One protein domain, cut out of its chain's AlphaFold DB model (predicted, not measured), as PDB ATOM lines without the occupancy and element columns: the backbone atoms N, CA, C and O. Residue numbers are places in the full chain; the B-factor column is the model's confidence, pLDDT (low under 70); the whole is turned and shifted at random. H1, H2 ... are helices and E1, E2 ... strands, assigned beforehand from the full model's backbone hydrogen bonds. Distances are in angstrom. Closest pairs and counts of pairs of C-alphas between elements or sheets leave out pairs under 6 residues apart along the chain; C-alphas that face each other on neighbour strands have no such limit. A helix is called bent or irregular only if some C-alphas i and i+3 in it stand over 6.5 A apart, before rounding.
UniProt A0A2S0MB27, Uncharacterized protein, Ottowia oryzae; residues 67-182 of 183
ATOM      1  N   ALA A  67     147.450 191.752 200.460       97.38
ATOM      2  CA  ALA A  67     147.361 190.305 200.310       97.38
ATOM      3  C   ALA A  67     146.362 189.722 201.318       97.38
ATOM      4  O   ALA A  67     145.498 188.930 200.943       97.38
ATOM      5  N   ALA A  68     146.409 190.181 202.574       96.50
ATOM      6  CA  ALA A  68     145.397 189.834 203.567       96.50
ATOM      7  C   ALA A  68     143.992 190.279 203.132       96.50
ATOM      8  O   ALA A  68     143.033 189.523 203.291       96.50
ATOM      9  N   LEU A  69     143.867 191.470 202.535       97.69
ATOM     10  CA  LEU A  69     142.581 191.965 202.039       97.69
ATOM     11  C   LEU A  69     142.048 191.123 200.867       97.69
ATOM     12  O   LEU A  69     140.869 190.780 200.854       97.69
ATOM     13  N   GLN A  70     142.911 190.722 199.930       98.00
ATOM     14  CA  GLN A  70     142.548 189.823 198.829       98.00
ATOM     15  C   GLN A  70     142.064 188.460 199.338       98.00
ATOM     16  O   GLN A  70     141.067 187.942 198.836       98.00
ATOM     17  N   ASN A  71     142.726 187.904 200.356       97.88
ATOM     18  CA  ASN A  71     142.331 186.638 200.980       97.88
ATOM     19  C   ASN A  71     140.995 186.732 201.736       97.88
ATOM     20  O   ASN A  71     140.343 185.716 201.955       97.88
ATOM     21  N   ALA A  72     140.581 187.937 202.135       98.12
ATOM     22  CA  ALA A  72     139.313 188.175 202.813       98.12
ATOM     23  C   ALA A  72     138.133 188.399 201.848       98.12
ATOM     24  O   ALA A  72     136.998 188.530 202.313       98.12
ATOM     25  N   VAL A  73     138.355 188.461 200.528       98.50
ATOM     26  CA  VAL A  73     137.267 188.630 199.549       98.50
ATOM     27  C   VAL A  73     136.259 187.485 199.685       98.50
ATOM     28  O   VAL A  73     136.622 186.321 199.812       98.50
ATOM     29  N   GLY A  74     134.972 187.832 199.706       98.19
ATOM     30  CA  GLY A  74     133.861 186.917 199.973       98.19
ATOM     31  C   GLY A  74     133.571 186.684 201.460       98.19
ATOM     32  O   GLY A  74     132.547 186.089 201.781       98.19
ATOM     33  N   SER A  75     134.413 187.175 202.375       97.88
ATOM     34  CA  SER A  75     134.218 187.017 203.822       97.88
ATOM     35  C   SER A  75     133.544 188.233 204.452       97.88
ATOM     36  O   SER A  75     133.759 189.373 204.038       97.88
ATOM     37  N   TYR A  76     132.774 188.007 205.514       96.75
ATOM     38  CA  TYR A  76     132.191 189.089 206.304       96.75
ATOM     39  C   TYR A  76     133.226 189.692 207.253       96.75
ATOM     40  O   TYR A  76     134.035 188.977 207.850       96.75
ATOM     41  N   ASN A  77     133.148 191.007 207.484       94.56
ATOM     42  CA  ASN A  77     134.051 191.680 208.421       94.56
ATOM     43  C   ASN A  77     133.952 191.089 209.837       94.56
ATOM     44  O   ASN A  77     134.955 191.011 210.532       94.56
ATOM     45  N   ALA A  78     132.774 190.605 210.246       91.75
ATOM     46  CA  ALA A  78     132.594 189.925 211.529       91.75
ATOM     47  C   ALA A  78     133.488 188.675 211.687       91.75
ATOM     48  O   ALA A  78     133.887 188.356 212.803       91.75
ATOM     49  N   GLN A  79     133.838 188.003 210.586       93.19
ATOM     50  CA  GLN A  79     134.627 186.768 210.588       93.19
ATOM     51  C   GLN A  79     136.133 187.045 210.531       93.19
ATOM     52  O   GLN A  79     136.893 186.470 211.301       93.19
ATOM     53  N   THR A  80     136.566 187.924 209.625       94.25
ATOM     54  CA  THR A  80     137.997 188.137 209.330       94.25
ATOM     55  C   THR A  80     138.547 189.451 209.874       94.25
ATOM     56  O   THR A  80     139.758 189.654 209.875       94.25
ATOM     57  N   GLN A  81     137.678 190.347 210.349       95.12
ATOM     58  CA  GLN A  81     138.037 191.643 210.927       95.12
ATOM     59  C   GLN A  81     138.921 192.495 209.999       95.12
ATOM     60  O   GLN A  81     139.756 193.269 210.472       95.12
ATOM     61  N   PHE A  82     138.744 192.388 208.677       96.75
ATOM     62  CA  PHE A  82     139.589 193.081 207.700       96.75
ATOM     63  C   PHE A  82     139.602 194.607 207.899       96.75
ATOM     64  O   PHE A  82     140.647 195.230 207.749       96.75
ATOM     65  N   LEU A  83     138.505 195.230 208.349       96.38
ATOM     66  CA  LEU A  83     138.478 196.674 208.649       96.38
ATOM     67  C   LEU A  83     139.276 197.059 209.902       96.38
ATOM     68  O   LEU A  83     139.611 198.230 210.093       96.38
ATOM     69  N   ARG A  84     139.575 196.093 210.777       94.94
ATOM     70  CA  ARG A  84     140.402 196.285 211.976       94.94
ATOM     71  C   ARG A  84     141.889 196.078 211.704       94.94
ATOM     72  O   ARG A  84     142.687 196.401 212.585       94.94
ATOM     73  N   GLN A  85     142.262 195.620 210.507       95.94
ATOM     74  CA  GLN A  85     143.652 195.592 210.062       95.94
ATOM     75  C   GLN A  85     144.321 196.949 210.360       95.94
ATOM     76  O   GLN A  85     143.731 197.988 210.042       95.94
ATOM     77  N   PRO A  86     145.536 196.986 210.941       95.44
ATOM     78  CA  PRO A  86     146.144 198.228 211.423       95.44
ATOM     79  C   PRO A  86     146.203 199.348 210.374       95.44
ATOM     80  O   PRO A  86     145.890 200.500 210.684       95.44
ATOM     81  N   GLY A  87     146.550 199.003 209.129       96.19
ATOM     82  CA  GLY A  87     146.598 199.930 207.999       96.19
ATOM     83  C   GLY A  87     145.248 200.566 207.684       96.19
ATOM     84  O   GLY A  87     145.123 201.792 207.661       96.19
ATOM     85  N   ILE A  88     144.225 199.729 207.499       97.25
ATOM     86  CA  ILE A  88     142.866 200.162 207.159       97.25
ATOM     87  C   ILE A  88     142.262 200.963 208.312       97.25
ATOM     88  O   ILE A  88     141.805 202.084 208.112       97.25
ATOM     89  N   ASN A  89     142.326 200.440 209.535       96.25
ATOM     90  CA  ASN A  89     141.756 201.086 210.714       96.25
ATOM     91  C   ASN A  89     142.357 202.483 210.943       96.25
ATOM     92  O   ASN A  89     141.624 203.453 211.134       96.25
ATOM     93  N   ARG A  90     143.689 202.619 210.861       96.19
ATOM     94  CA  ARG A  90     144.356 203.916 211.039       96.19
ATOM     95  C   ARG A  90     143.943 204.922 209.967       96.19
ATOM     96  O   ARG A  90     143.688 206.077 210.300       96.19
ATOM     97  N   ARG A  91     143.848 204.488 208.707       95.88
ATOM     98  CA  ARG A  91     143.375 205.331 207.599       95.88
ATOM     99  C   ARG A  91     141.927 205.760 207.780       95.88
ATOM    100  O   ARG A  91     141.640 206.946 207.694       95.88
ATOM    101  N   LEU A  92     141.034 204.829 208.111       96.62
ATOM    102  CA  LEU A  92     139.623 205.134 208.346       96.62
ATOM    103  C   LEU A  92     139.436 206.111 209.507       96.62
ATOM    104  O   LEU A  92     138.665 207.053 209.378       96.62
ATOM    105  N   ARG A  93     140.168 205.951 210.614       95.88
ATOM    106  CA  ARG A  93     140.130 206.915 211.728       95.88
ATOM    107  C   ARG A  93     140.619 208.298 211.313       95.88
ATOM    108  O   ARG A  93     139.991 209.287 211.673       95.88
ATOM    109  N   ALA A  94     141.711 208.370 210.555       94.88
ATOM    110  CA  ALA A  94     142.233 209.638 210.053       94.88
ATOM    111  C   ALA A  94     141.255 210.318 209.079       94.88
ATOM    112  O   ALA A  94     141.098 211.534 209.121       94.88
ATOM    113  N   LEU A  95     140.587 209.533 208.231       94.69
ATOM    114  CA  LEU A  95     139.657 210.029 207.223       94.69
ATOM    115  C   LEU A  95     138.313 210.467 207.818       94.69
ATOM    116  O   LEU A  95     137.765 211.487 207.414       94.69
ATOM    117  N   LEU A  96     137.776 209.688 208.758       94.31
ATOM    118  CA  LEU A  96     136.435 209.875 209.317       94.31
ATOM    119  C   LEU A  96     136.429 210.746 210.577       94.31
ATOM    120  O   LEU A  96     135.402 211.337 210.912       94.31
ATOM    121  N   GLY A  97     137.553 210.820 211.294       94.69
ATOM    122  CA  GLY A  97     137.656 211.535 212.561       94.69
ATOM    123  C   GLY A  97     136.566 211.094 213.537       94.69
ATOM    124  O   GLY A  97     136.415 209.909 213.838       94.69
ATOM    125  N   VAL A  98     135.762 212.055 213.993       93.25
ATOM    126  CA  VAL A  98     134.650 211.827 214.931       93.25
ATOM    127  C   VAL A  98     133.551 210.910 214.377       93.25
ATOM    128  O   VAL A  98     132.810 210.319 215.155       93.25
ATOM    129  N   GLN A  99     133.458 210.746 213.053       92.25
ATOM    130  CA  GLN A  99     132.448 209.899 212.407       92.25
ATOM    131  C   GLN A  99     132.845 208.414 212.366       92.25
ATOM    132  O   GLN A  99     132.058 207.582 211.923       92.25
ATOM    133  N   TYR A 100     134.053 208.053 212.817       94.75
ATOM    134  CA  TYR A 100     134.558 206.681 212.715       94.75
ATOM    135  C   TYR A 100     133.642 205.652 213.396       94.75
ATOM    136  O   TYR A 100     133.268 204.660 212.777       94.75
ATOM    137  N   GLU A 101     133.243 205.892 214.649       92.75
ATOM    138  CA  GLU A 101     132.402 204.943 215.395       92.75
ATOM    139  C   GLU A 101     130.987 204.834 214.810       92.75
ATOM    140  O   GLU A 101     130.404 203.750 214.798       92.75
ATOM    141  N   LEU A 102     130.461 205.931 214.259       90.88
ATOM    142  CA  LEU A 102     129.193 205.941 213.533       90.88
ATOM    143  C   LEU A 102     129.270 205.037 212.299       90.88
ATOM    144  O   LEU A 102     128.462 204.127 212.159       90.88
ATOM    145  N   VAL A 103     130.305 205.198 211.474       92.75
ATOM    146  CA  VAL A 103     130.504 204.364 210.280       92.75
ATOM    147  C   VAL A 103     130.684 202.887 210.637       92.75
ATOM    148  O   VAL A 103     130.130 202.016 209.971       92.75
ATOM    149  N   MET A 104     131.425 202.573 211.704       92.25
ATOM    150  CA  MET A 104     131.574 201.184 212.158       92.25
ATOM    151  C   MET A 104     130.249 200.591 212.657       92.25
ATOM    152  O   MET A 104     129.998 199.403 212.453       92.25
ATOM    153  N   ARG A 105     129.388 201.401 213.283       88.81
ATOM    154  CA  ARG A 105     128.037 200.997 213.690       88.81
ATOM    155  C   ARG A 105     127.125 200.771 212.484       88.81
ATOM    156  O   ARG A 105     126.357 199.813 212.482       88.81
ATOM    157  N   ASP A 106     127.228 201.592 211.450       87.25
ATOM    158  CA  ASP A 106     126.396 201.461 210.251       87.25
ATOM    159  C   ASP A 106     126.833 200.285 209.361       87.25
ATOM    160  O   ASP A 106     126.157 199.942 208.402       87.25
ATOM    161  N   LEU A 107     127.917 199.591 209.714       89.62
ATOM    162  CA  LEU A 107     128.310 198.302 209.138       89.62
ATOM    163  C   LEU A 107     127.778 197.091 209.929       89.62
ATOM    164  O   LEU A 107     128.233 195.968 209.711       89.62
ATOM    165  N   GLN A 108     126.821 197.286 210.844       82.31
ATOM    166  CA  GLN A 108     126.161 196.185 211.565       82.31
ATOM    167  C   GLN A 108     125.513 195.172 210.618       82.31
ATOM    168  O   GLN A 108     125.640 193.967 210.830       82.31
ATOM    169  N   VAL A 109     124.837 195.655 209.572       89.38
ATOM    170  CA  VAL A 109     124.328 194.827 208.476       89.38
ATOM    171  C   VAL A 109     125.185 195.123 207.256       89.38
ATOM    172  O   VAL A 109     124.816 195.921 206.400       89.38
ATOM    173  N   ALA A 110     126.376 194.530 207.226       93.19
ATOM    174  CA  ALA A 110     127.299 194.642 206.105       93.19
ATOM    175  C   ALA A 110     127.299 193.370 205.254       93.19
ATOM    176  O   ALA A 110     127.183 192.253 205.769       93.19
ATOM    177  N   GLY A 111     127.478 193.554 203.949       94.62
ATOM    178  CA  GLY A 111     127.793 192.466 203.035       94.62
ATOM    179  C   GLY A 111     129.209 191.913 203.255       94.62
ATOM    180  O   GLY A 111     129.996 192.464 204.037       94.62
ATOM    181  N   PRO A 112     129.562 190.817 202.566       97.75
ATOM    182  CA  PRO A 112     130.945 190.364 202.511       97.75
ATOM    183  C   PRO A 112     131.835 191.409 201.824       97.75
ATOM    184  O   PRO A 112     131.360 192.251 201.063       97.75
ATOM    185  N   LEU A 113     133.148 191.328 202.041       98.50
ATOM    186  CA  LEU A 113     134.108 192.081 201.239       98.50
ATOM    187  C   LEU A 113     133.990 191.645 199.777       98.50
ATOM    188  O   LEU A 113     134.050 190.453 199.481       98.50
ATOM    189  N   GLN A 114     133.836 192.589 198.865       98.56
ATOM    190  CA  GLN A 114     133.737 192.351 197.429       98.56
ATOM    191  C   GLN A 114     134.898 193.014 196.693       98.56
ATOM    192  O   GLN A 114     135.625 193.844 197.246       98.56
ATOM    193  N   GLN A 115     135.073 192.641 195.427       98.25
ATOM    194  CA  GLN A 115     136.064 193.235 194.543       98.25
ATOM    195  C   GLN A 115     135.444 193.477 193.169       98.25
ATOM    196  O   GLN A 115     134.832 192.584 192.591       98.25
ATOM    197  N   ASP A 116     135.617 194.683 192.640       98.00
ATOM    198  CA  ASP A 116     135.208 195.055 191.283       98.00
ATOM    199  C   ASP A 116     136.282 195.963 190.682       98.00
ATOM    200  O   ASP A 116     136.713 196.923 191.319       98.00
ATOM    201  N   LYS A 117     136.751 195.647 189.468       95.31
ATOM    202  CA  LYS A 117     137.759 196.436 188.725       95.31
ATOM    203  C   LYS A 117     138.989 196.837 189.562       95.31
ATOM    204  O   LYS A 117     139.499 197.950 189.458       95.31
ATOM    205  N   GLY A 118     139.467 195.924 190.411       95.81
ATOM    206  CA  GLY A 118     140.631 196.153 191.275       95.81
ATOM    207  C   GLY A 118     140.372 197.049 192.493       95.81
ATOM    208  O   GLY A 118     141.324 197.438 193.166       95.81
ATOM    209  N   VAL A 119     139.111 197.370 192.792       98.12
ATOM    210  CA  VAL A 119     138.680 198.080 194.001       98.12
ATOM    211  C   VAL A 119     138.047 197.074 194.955       98.12
ATOM    212  O   VAL A 119     137.078 196.404 194.599       98.12
ATOM    213  N   TYR A 120     138.577 196.980 196.170       98.56
ATOM    214  CA  TYR A 120     137.955 196.238 197.261       98.56
ATOM    215  C   TYR A 120     136.902 197.107 197.920       98.56
ATOM    216  O   TYR A 120     137.165 198.281 198.185       98.56
ATOM    217  N   TYR A 121     135.730 196.559 198.213       98.56
ATOM    218  CA  TYR A 121     134.679 197.336 198.847       98.56
ATOM    219  C   TYR A 121     133.781 196.515 199.757       98.56
ATOM    220  O   TYR A 121     133.629 195.308 199.600       98.56
ATOM    221  N   VAL A 122     133.175 197.203 200.715       98.19
ATOM    222  CA  VAL A 122     132.111 196.674 201.560       98.19
ATOM    223  C   VAL A 122     131.017 197.723 201.664       98.19
ATOM    224  O   VAL A 122     131.297 198.912 201.844       98.19
ATOM    225  N   THR A 123     129.777 197.276 201.529       96.88
ATOM    226  CA  THR A 123     128.576 198.077 201.742       96.88
ATOM    227  C   THR A 123     127.876 197.596 203.007       96.88
ATOM    228  O   THR A 123     127.976 196.427 203.393       96.88
ATOM    229  N   GLY A 124     127.178 198.501 203.678       94.06
ATOM    230  CA  GLY A 124     126.339 198.145 204.808       94.06
ATOM    231  C   GLY A 124     125.386 199.253 205.206       94.06
ATOM    232  O   GLY A 124     125.411 200.357 204.659       94.06
ATOM    233  N   ASN A 125     124.524 198.926 206.154       91.94
ATOM    234  CA  ASN A 125     123.586 199.850 206.764       91.94
ATOM    235  C   ASN A 125     123.374 199.515 208.241       91.94
ATOM    236  O   ASN A 125     123.551 198.373 208.685       91.94
ATOM    237  N   GLN A 126     122.906 200.499 209.007       86.88
ATOM    238  CA  GLN A 126     122.400 200.219 210.343       86.88
ATOM    239  C   GLN A 126     121.155 199.314 210.236       86.88
ATOM    240  O   GLN A 126     120.340 199.441 209.309       86.88
ATOM    241  N   ALA A 127     121.003 198.378 211.176       82.50
ATOM    242  CA  ALA A 127     119.878 197.445 211.196       82.50
ATOM    243  C   ALA A 127     118.530 198.185 211.131       82.50
ATOM    244  O   ALA A 127     118.302 199.152 211.856       82.50
ATOM    245  N   HIS A 128     117.638 197.733 210.242       83.38
ATOM    246  CA  HIS A 128     116.312 198.326 209.990       83.38
ATOM    247  C   HIS A 128     116.305 199.789 209.497       83.38
ATOM    248  O   HIS A 128     115.239 200.398 209.421       83.38
ATOM    249  N   LYS A 129     117.462 200.360 209.136       81.12
ATOM    250  CA  LYS A 129     117.606 201.756 208.677       81.12
ATOM    251  C   LYS A 129     118.118 201.877 207.236       81.12
ATOM    252  O   LYS A 129     118.644 202.915 206.840       81.12
ATOM    253  N   GLY A 130     117.938 200.826 206.435       75.62
ATOM    254  CA  GLY A 130     118.351 200.810 205.031       75.62
ATOM    255  C   GLY A 130     117.738 201.966 204.233       75.62
ATOM    256  O   GLY A 130     116.520 202.135 204.203       75.62
ATOM    257  N   GLY A 131     118.593 202.754 203.577       77.94
ATOM    258  CA  GLY A 131     118.198 203.927 202.788       77.94
ATOM    259  C   GLY A 131     118.138 205.249 203.560       77.94
ATOM    260  O   GLY A 131     117.884 206.273 202.939       77.94
ATOM    261  N   VAL A 132     118.390 205.237 204.872       82.44
ATOM    262  CA  VAL A 132     118.569 206.447 205.702       82.44
ATOM    263  C   VAL A 132     119.959 206.461 206.333       82.44
ATOM    264  O   VAL A 132     120.593 207.509 206.384       82.44
ATOM    265  N   GLU A 133     120.421 205.278 206.742       89.81
ATOM    266  CA  GLU A 133     121.753 205.012 207.275       89.81
ATOM    267  C   GLU A 133     122.414 203.982 206.366       89.81
ATOM    268  O   GLU A 133     121.998 202.822 206.341       89.81
ATOM    269  N   ALA A 134     123.388 204.391 205.565       92.75
ATOM    270  CA  ALA A 134     124.092 203.489 204.665       92.75
ATOM    271  C   ALA A 134     125.536 203.934 204.486       92.75
ATOM    272  O   ALA A 134     125.853 205.120 204.509       92.75
ATOM    273  N   VAL A 135     126.420 202.971 204.273       96.00
ATOM    274  CA  VAL A 135     127.838 203.236 204.099       96.00
ATOM    275  C   VAL A 135     128.435 202.313 203.054       96.00
ATOM    276  O   VAL A 135     128.081 201.140 202.947       96.00
ATOM    277  N   ALA A 136     129.365 202.857 202.281       97.44
ATOM    278  CA  ALA A 136     130.237 202.101 201.407       97.44
ATOM    279  C   ALA A 136     131.683 202.511 201.679       97.44
ATOM    280  O   ALA A 136     132.023 203.692 201.614       97.44
ATOM    281  N   ILE A 137     132.542 201.535 201.960       98.06
ATOM    282  CA  ILE A 137     133.990 201.729 202.071       98.06
ATOM    283  C   ILE A 137     134.624 201.073 200.853       98.06
ATOM    284  O   ILE A 137     134.406 199.887 200.627       98.06
ATOM    285  N   ALA A 138     135.414 201.825 200.091       98.12
ATOM    286  CA  ALA A 138     136.152 201.341 198.933       98.12
ATOM    287  C   ALA A 138     137.649 201.636 199.066       98.12
ATOM    288  O   ALA A 138     138.051 202.697 199.544       98.12
ATOM    289  N   MET A 139     138.478 200.690 198.640       97.69
ATOM    290  CA  MET A 139     139.928 200.714 198.796       97.69
ATOM    291  C   MET A 139     140.580 200.191 197.519       97.69
ATOM    292  O   MET A 139     140.235 199.105 197.053       97.69
ATOM    293  N   GLN A 140     141.528 200.936 196.957       96.62
ATOM    294  CA  GLN A 140     142.205 200.540 195.722       96.62
ATOM    295  C   GLN A 140     143.726 200.471 195.920       96.62
ATOM    296  O   GLN A 140     144.319 201.479 196.312       96.62
ATOM    297  N   PRO A 141     144.377 199.338 195.589       95.44
ATOM    298  CA  PRO A 141     145.835 199.215 195.657       95.44
ATOM    299  C   PRO A 141     146.562 200.121 194.665       95.44
ATOM    300  O   PRO A 141     147.578 200.711 195.007       95.44
ATOM    301  N   ALA A 142     146.039 200.250 193.440       93.38
ATOM    302  CA  ALA A 142     146.715 200.963 192.353       93.38
ATOM    303  C   ALA A 142     146.974 202.443 192.675       93.38
ATOM    304  O   ALA A 142     148.022 202.974 192.323       93.38
ATOM    305  N   SER A 143     146.034 203.097 193.361       92.44
ATOM    306  CA  SER A 143     146.182 204.475 193.835       92.44
ATOM    307  C   SER A 143     146.464 204.564 195.339       92.44
ATOM    308  O   SER A 143     146.397 205.659 195.892       92.44
ATOM    309  N   ASP A 144     146.701 203.429 196.008       93.62
ATOM    310  CA  ASP A 144     146.888 203.299 197.460       93.62
ATOM    311  C   ASP A 144     145.924 204.188 198.272       93.62
ATOM    312  O   ASP A 144     146.329 204.996 199.111       93.62
ATOM    313  N   SER A 145     144.623 204.103 197.985       93.44
ATOM    314  CA  SER A 145     143.643 205.073 198.493       93.44
ATOM    315  C   SER A 145     142.365 204.447 199.021       93.44
ATOM    316  O   SER A 145     141.890 203.432 198.512       93.44
ATOM    317  N   VAL A 146     141.795 205.114 200.024       96.12
ATOM    318  CA  VAL A 146     140.517 204.791 200.658       96.12
ATOM    319  C   VAL A 146     139.491 205.887 200.374       96.12
ATOM    320  O   VAL A 146     139.777 207.086 200.463       96.12
ATOM    321  N   ARG A 147     138.270 205.461 200.057       96.62
ATOM    322  CA  ARG A 147     137.100 206.307 199.840       96.62
ATOM    323  C   ARG A 147     135.929 205.766 200.649       96.62
ATOM    324  O   ARG A 147     135.683 204.565 200.648       96.62
ATOM    325  N   VAL A 148     135.196 206.651 201.309       97.31
ATOM    326  CA  VAL A 148     133.991 206.319 202.066       97.31
ATOM    327  C   VAL A 148     132.844 207.168 201.549       97.31
ATOM    328  O   VAL A 148     132.971 208.384 201.434       97.31
ATOM    329  N   TRP A 149     131.735 206.527 201.215       96.75
ATOM    330  CA  TRP A 149     130.450 207.183 201.021       96.75
ATOM    331  C   TRP A 149     129.587 206.879 202.240       96.75
ATOM    332  O   TRP A 149     129.509 205.723 202.653       96.75
ATOM    333  N   LEU A 150     128.987 207.911 202.817       95.12
ATOM    334  CA  LEU A 150     128.141 207.845 203.997       95.12
ATOM    335  C   LEU A 150     126.816 208.536 203.693       95.12
ATOM    336  O   LEU A 150     126.790 209.672 203.222       95.12
ATOM    337  N   LEU A 151     125.727 207.857 204.013       93.44
ATOM    338  CA  LEU A 151     124.397 208.415 204.136       93.44
ATOM    339  C   LEU A 151     124.018 208.338 205.609       93.44
ATOM    340  O   LEU A 151     123.883 207.237 206.134       93.44
ATOM    341  N   HIS A 152     123.870 209.491 206.251       90.75
ATOM    342  CA  HIS A 152     123.504 209.599 207.660       90.75
ATOM    343  C   HIS A 152     122.370 210.606 207.808       90.75
ATOM    344  O   HIS A 152     122.470 211.722 207.293       90.75
ATOM    345  N   GLU A 153     121.269 210.218 208.453       88.62
ATOM    346  CA  GLU A 153     120.053 211.038 208.557       88.62
ATOM    347  C   GLU A 153     119.572 211.571 207.186       88.62
ATOM    348  O   GLU A 153     119.105 212.705 207.057       88.62
ATOM    349  N   GLY A 154     119.743 210.775 206.122       85.50
ATOM    350  CA  GLY A 154     119.399 211.163 204.745       85.50
ATOM    351  C   GLY A 154     120.345 212.186 204.095       85.50
ATOM    352  O   GLY A 154     120.122 212.603 202.952       85.50
ATOM    353  N   ARG A 155     121.419 212.591 204.783       89.44
ATOM    354  CA  ARG A 155     122.467 213.465 204.246       89.44
ATOM    355  C   ARG A 155     123.620 212.637 203.716       89.44
ATOM    356  O   ARG A 155     124.156 211.776 204.406       89.44
ATOM    357  N   GLU A 156     124.002 212.929 202.481       92.75
ATOM    358  CA  GLU A 156     125.114 212.267 201.815       92.75
ATOM    359  C   GLU A 156     126.425 213.015 202.073       92.75
ATOM    360  O   GLU A 156     126.495 214.236 201.921       92.75
ATOM    361  N   GLN A 157     127.477 212.263 202.384       93.94
ATOM    362  CA  GLN A 157     128.848 212.737 202.439       93.94
ATOM    363  C   GLN A 157     129.782 211.724 201.771       93.94
ATOM    364  O   GLN A 157     129.664 210.515 201.954       93.94
ATOM    365  N   VAL A 158     130.769 212.222 201.027       95.19
ATOM    366  CA  VAL A 158     131.912 211.422 200.581       95.19
ATOM    367  C   VAL A 158     133.138 211.904 201.335       95.19
ATOM    368  O   VAL A 158     133.403 213.097 201.369       95.19
ATOM    369  N   LEU A 159     133.902 210.996 201.927       94.56
ATOM    370  CA  LEU A 159     135.213 211.287 202.490       94.56
ATOM    371  C   LEU A 159     136.236 210.486 201.704       94.56
ATOM    372  O   LEU A 159     136.056 209.291 201.472       94.56
ATOM    373  N   GLN A 160     137.298 211.136 201.245       94.81
ATOM    374  CA  GLN A 160     138.283 210.465 200.413       94.81
ATOM    375  C   GLN A 160     139.698 210.937 200.679       94.81
ATOM    376  O   GLN A 160     139.974 212.126 200.845       94.81
ATOM    377  N   GLU A 161     140.599 209.973 200.651       92.62
ATOM    378  CA  GLU A 161     142.019 210.227 200.584       92.62
ATOM    379  C   GLU A 161     142.407 210.854 199.228       92.62
ATOM    380  O   GLU A 161     141.691 210.700 198.241       92.62
ATOM    381  N   GLN A 162     143.530 211.578 199.158       84.81
ATOM    382  CA  GLN A 162     144.119 212.018 197.884       84.81
ATOM    383  C   GLN A 162     145.505 211.400 197.644       84.81
ATOM    384  O   GLN A 162     146.214 211.135 198.623       84.81
ATOM    385  N   PRO A 163     145.904 211.213 196.370       80.31
ATOM    386  CA  PRO A 163     145.071 211.365 195.172       80.31
ATOM    387  C   PRO A 163     144.071 210.207 195.055       80.31
ATOM    388  O   PRO A 163     144.439 209.054 195.228       80.31
ATOM    389  N   ASN A 164     142.812 210.499 194.734       75.88
ATOM    390  CA  ASN A 164     141.818 209.461 194.478       75.88
ATOM    391  C   ASN A 164     141.215 209.653 193.089       75.88
ATOM    392  O   ASN A 164     140.601 210.682 192.815       75.88
ATOM    393  N   ALA A 165     141.413 208.655 192.232       77.69
ATOM    394  CA  ALA A 165     141.028 208.696 190.826       77.69
ATOM    395  C   ALA A 165     140.178 207.488 190.400       77.69
ATOM    396  O   ALA A 165     139.837 207.379 189.223       77.69
ATOM    397  N   PHE A 166     139.826 206.576 191.316       92.56
ATOM    398  CA  PHE A 166     139.060 205.393 190.935       92.56
ATOM    399  C   PHE A 166     137.557 205.638 190.916       92.56
ATOM    400  O   PHE A 166     136.980 206.305 191.782       92.56
ATOM    401  N   ALA A 167     136.920 205.058 189.901       94.81
ATOM    402  CA  ALA A 167     135.474 205.007 189.813       94.81
ATOM    403  C   ALA A 167     134.919 204.091 190.908       94.81
ATOM    404  O   ALA A 167     135.506 203.059 191.229       94.81
ATOM    405  N   TRP A 168     133.761 204.452 191.455       96.81
ATOM    406  CA  TRP A 168     133.047 203.572 192.374       96.81
ATOM    407  C   TRP A 168     132.751 202.209 191.723       96.81
ATOM    408  O   TRP A 168     132.421 202.184 190.533       96.81
ATOM    409  N   PRO A 169     132.804 201.100 192.482       97.81
ATOM    410  CA  PRO A 169     132.265 199.808 192.054       97.81
ATOM    411  C   PRO A 169     130.810 199.916 191.597       97.81
ATOM    412  O   PRO A 169     130.068 200.755 192.114       97.81
ATOM    413  N   ALA A 170     130.382 199.062 190.665       97.31
ATOM    414  CA  ALA A 170     129.032 199.135 190.096       97.31
ATOM    415  C   ALA A 170     127.927 199.065 191.170       97.31
ATOM    416  O   ALA A 170     127.020 199.894 191.170       97.31
ATOM    417  N   GLU A 171     128.047 198.147 192.134       95.75
ATOM    418  CA  GLU A 171     127.089 198.019 193.243       95.75
ATOM    419  C   GLU A 171     127.023 199.294 194.094       95.75
ATOM    420  O   GLU A 171     125.939 199.765 194.437       95.75
ATOM    421  N   VAL A 172     128.176 199.902 194.384       96.94
ATOM    422  CA  VAL A 172     128.242 201.152 195.151       96.94
ATOM    423  C   VAL A 172     127.584 202.293 194.372       96.94
ATOM    424  O   VAL A 172     126.848 203.079 194.958       96.94
ATOM    425  N   GLN A 173     127.771 202.370 193.051       96.56
ATOM    426  CA  GLN A 173     127.068 203.357 192.223       96.56
ATOM    427  C   GLN A 173     125.550 203.179 192.309       96.56
ATOM    428  O   GLN A 173     124.834 204.158 192.513       96.56
ATOM    429  N   THR A 174     125.063 201.943 192.202       94.69
ATOM    430  CA  THR A 174     123.636 201.630 192.342       94.69
ATOM    431  C   THR A 174     123.114 201.983 193.734       94.69
ATOM    432  O   THR A 174     122.041 202.573 193.845       94.69
ATOM    433  N   LEU A 175     123.867 201.690 194.799       92.75
ATOM    434  CA  LEU A 175     123.512 202.075 196.167       92.75
ATOM    435  C   LEU A 175     123.344 203.597 196.298       92.75
ATOM    436  O   LEU A 175     122.321 204.064 196.801       92.75
ATOM    437  N   ILE A 176     124.313 204.364 195.790       93.50
ATOM    438  CA  ILE A 176     124.290 205.832 195.809       93.50
ATOM    439  C   ILE A 176     123.074 206.356 195.030       93.50
ATOM    440  O   ILE A 176     122.296 207.152 195.557       93.50
ATOM    441  N   GLN A 177     122.853 205.862 193.809       92.44
ATOM    442  CA  GLN A 177     121.715 206.248 192.963       92.44
ATOM    443  C   GLN A 177     120.367 205.954 193.635       92.44
ATOM    444  O   GLN A 177     119.480 206.808 193.654       92.44
ATOM    445  N   ASN A 178     120.232 204.776 194.248       89.81
ATOM    446  CA  ASN A 178     119.021 204.378 194.960       89.81
ATOM    447  C   ASN A 178     118.749 205.254 196.184       89.81
ATOM    448  O   ASN A 178     117.589 205.462 196.532       89.81
ATOM    449  N   SER A 179     119.792 205.759 196.844       85.62
ATOM    450  CA  SER A 179     119.626 206.684 197.967       85.62
ATOM    451  C   SER A 179     119.158 208.065 197.503       85.62
ATOM    452  O   SER A 179     118.270 208.659 198.113       85.62
ATOM    453  N   ALA A 180     119.680 208.548 196.372       80.50
ATOM    454  CA  ALA A 180     119.294 209.827 195.795       80.50
ATOM    455  C   ALA A 180     117.830 209.842 195.336       80.50
ATOM    456  O   ALA A 180     117.154 210.846 195.534       80.50
ATOM    457  N   ALA A 181     117.330 208.730 194.785       72.44
ATOM    458  CA  ALA A 181     115.948 208.598 194.317       72.44
ATOM    459  C   ALA A 181     114.891 208.544 195.438       72.44
ATOM    460  O   ALA A 181     113.699 208.595 195.150       72.44
ATOM    461  N   ARG A 182     115.302 208.393 196.704       68.69
ATOM    462  CA  ARG A 182     114.403 208.279 197.868       68.69
ATOM    463  C   ARG A 182     114.247 209.586 198.655       68.69
ATOM    464  O   ARG A 182     113.604 209.568 199.703       68.69
TER     465      ARG A 182
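Overview. This is residues 67 to 182 of the 183 residues of an uncharacterized protein of Ottowia oryzae (UniProt A0A2S0MB27). A twisted sheet of five strands forms the middle of three layers, with the two arms of the bent H3 over one face and H4 packed on the other. The short H1 only grazes the sheet, and H2 is not on it. The printed part has 116 residues with four named helices and five named strands, mixed in class, in the order H1 H2 H3 E1 E2 E3 E4 E5 H4. The strands make a meander in that order, each the antiparallel neighbour of the one before. The whole is compact, with a radius of gyration of the C-alphas of 13.0 A and spans of 37 by 29 by 27 A.

Along the chain. H1 is residues 67 to 71, from C-alpha 67 at (147.361, 190.305, 200.310), and H2 is 77 to 80. H3, residues 86 to 106, was assigned as one helix by its hydrogen bonds but is bent: C-alphas 95 and 98 are 9.4 A apart. Its arms are H3a, 86 to 95, and H3b, 98 to 106, each 14.1 A long; H3b is irregular, with C-alphas 98 and 101 7.3 A apart. E1 is 114 to 116, E2 119 to 125, E3 134 to 140 with 20.4 A, E4 145 to 152 with 22.6 A, and E5 155 to 160. H4, 170 to 180, ends at C-alpha 180 (119.294, 209.827, 195.795).

Arrangement. N 114 and O 121 of the hairpin E1 and E2 are 2.8 A apart, within hydrogen-bond range, as are N 122 and O 137 of E2 and E3 at 3.0 A, N 138 and O 147 of E3 and E4 at 2.8 A, and N 150 and O 157 of E4 and E5 at 2.8 A. H3a and H3b lie on the same face, at heights over the sheet of 10.0 A and 9.5 A; the closest C-alphas of H3b and E2 are those of Asp 106 and Asn 125, 4.8 A apart. H4, on the opposite face at 9.0 A, lies over E3 and E4; its closest C-alphas with E3 are Val 172 and Ala 136, 6.6 A. Every O i to N i+4 pair is within range in H1, H3a and H4, and 4 of 5 in H3b; H2 is too short for one.

Size, cuts and confidence. The C-alphas farthest apart are those of Ala 67 and Arg 182, 37.6 A. The printed part has no cut, and no link is long. Mean pLDDT of the printed part is 92.8; residue 182 is under 70.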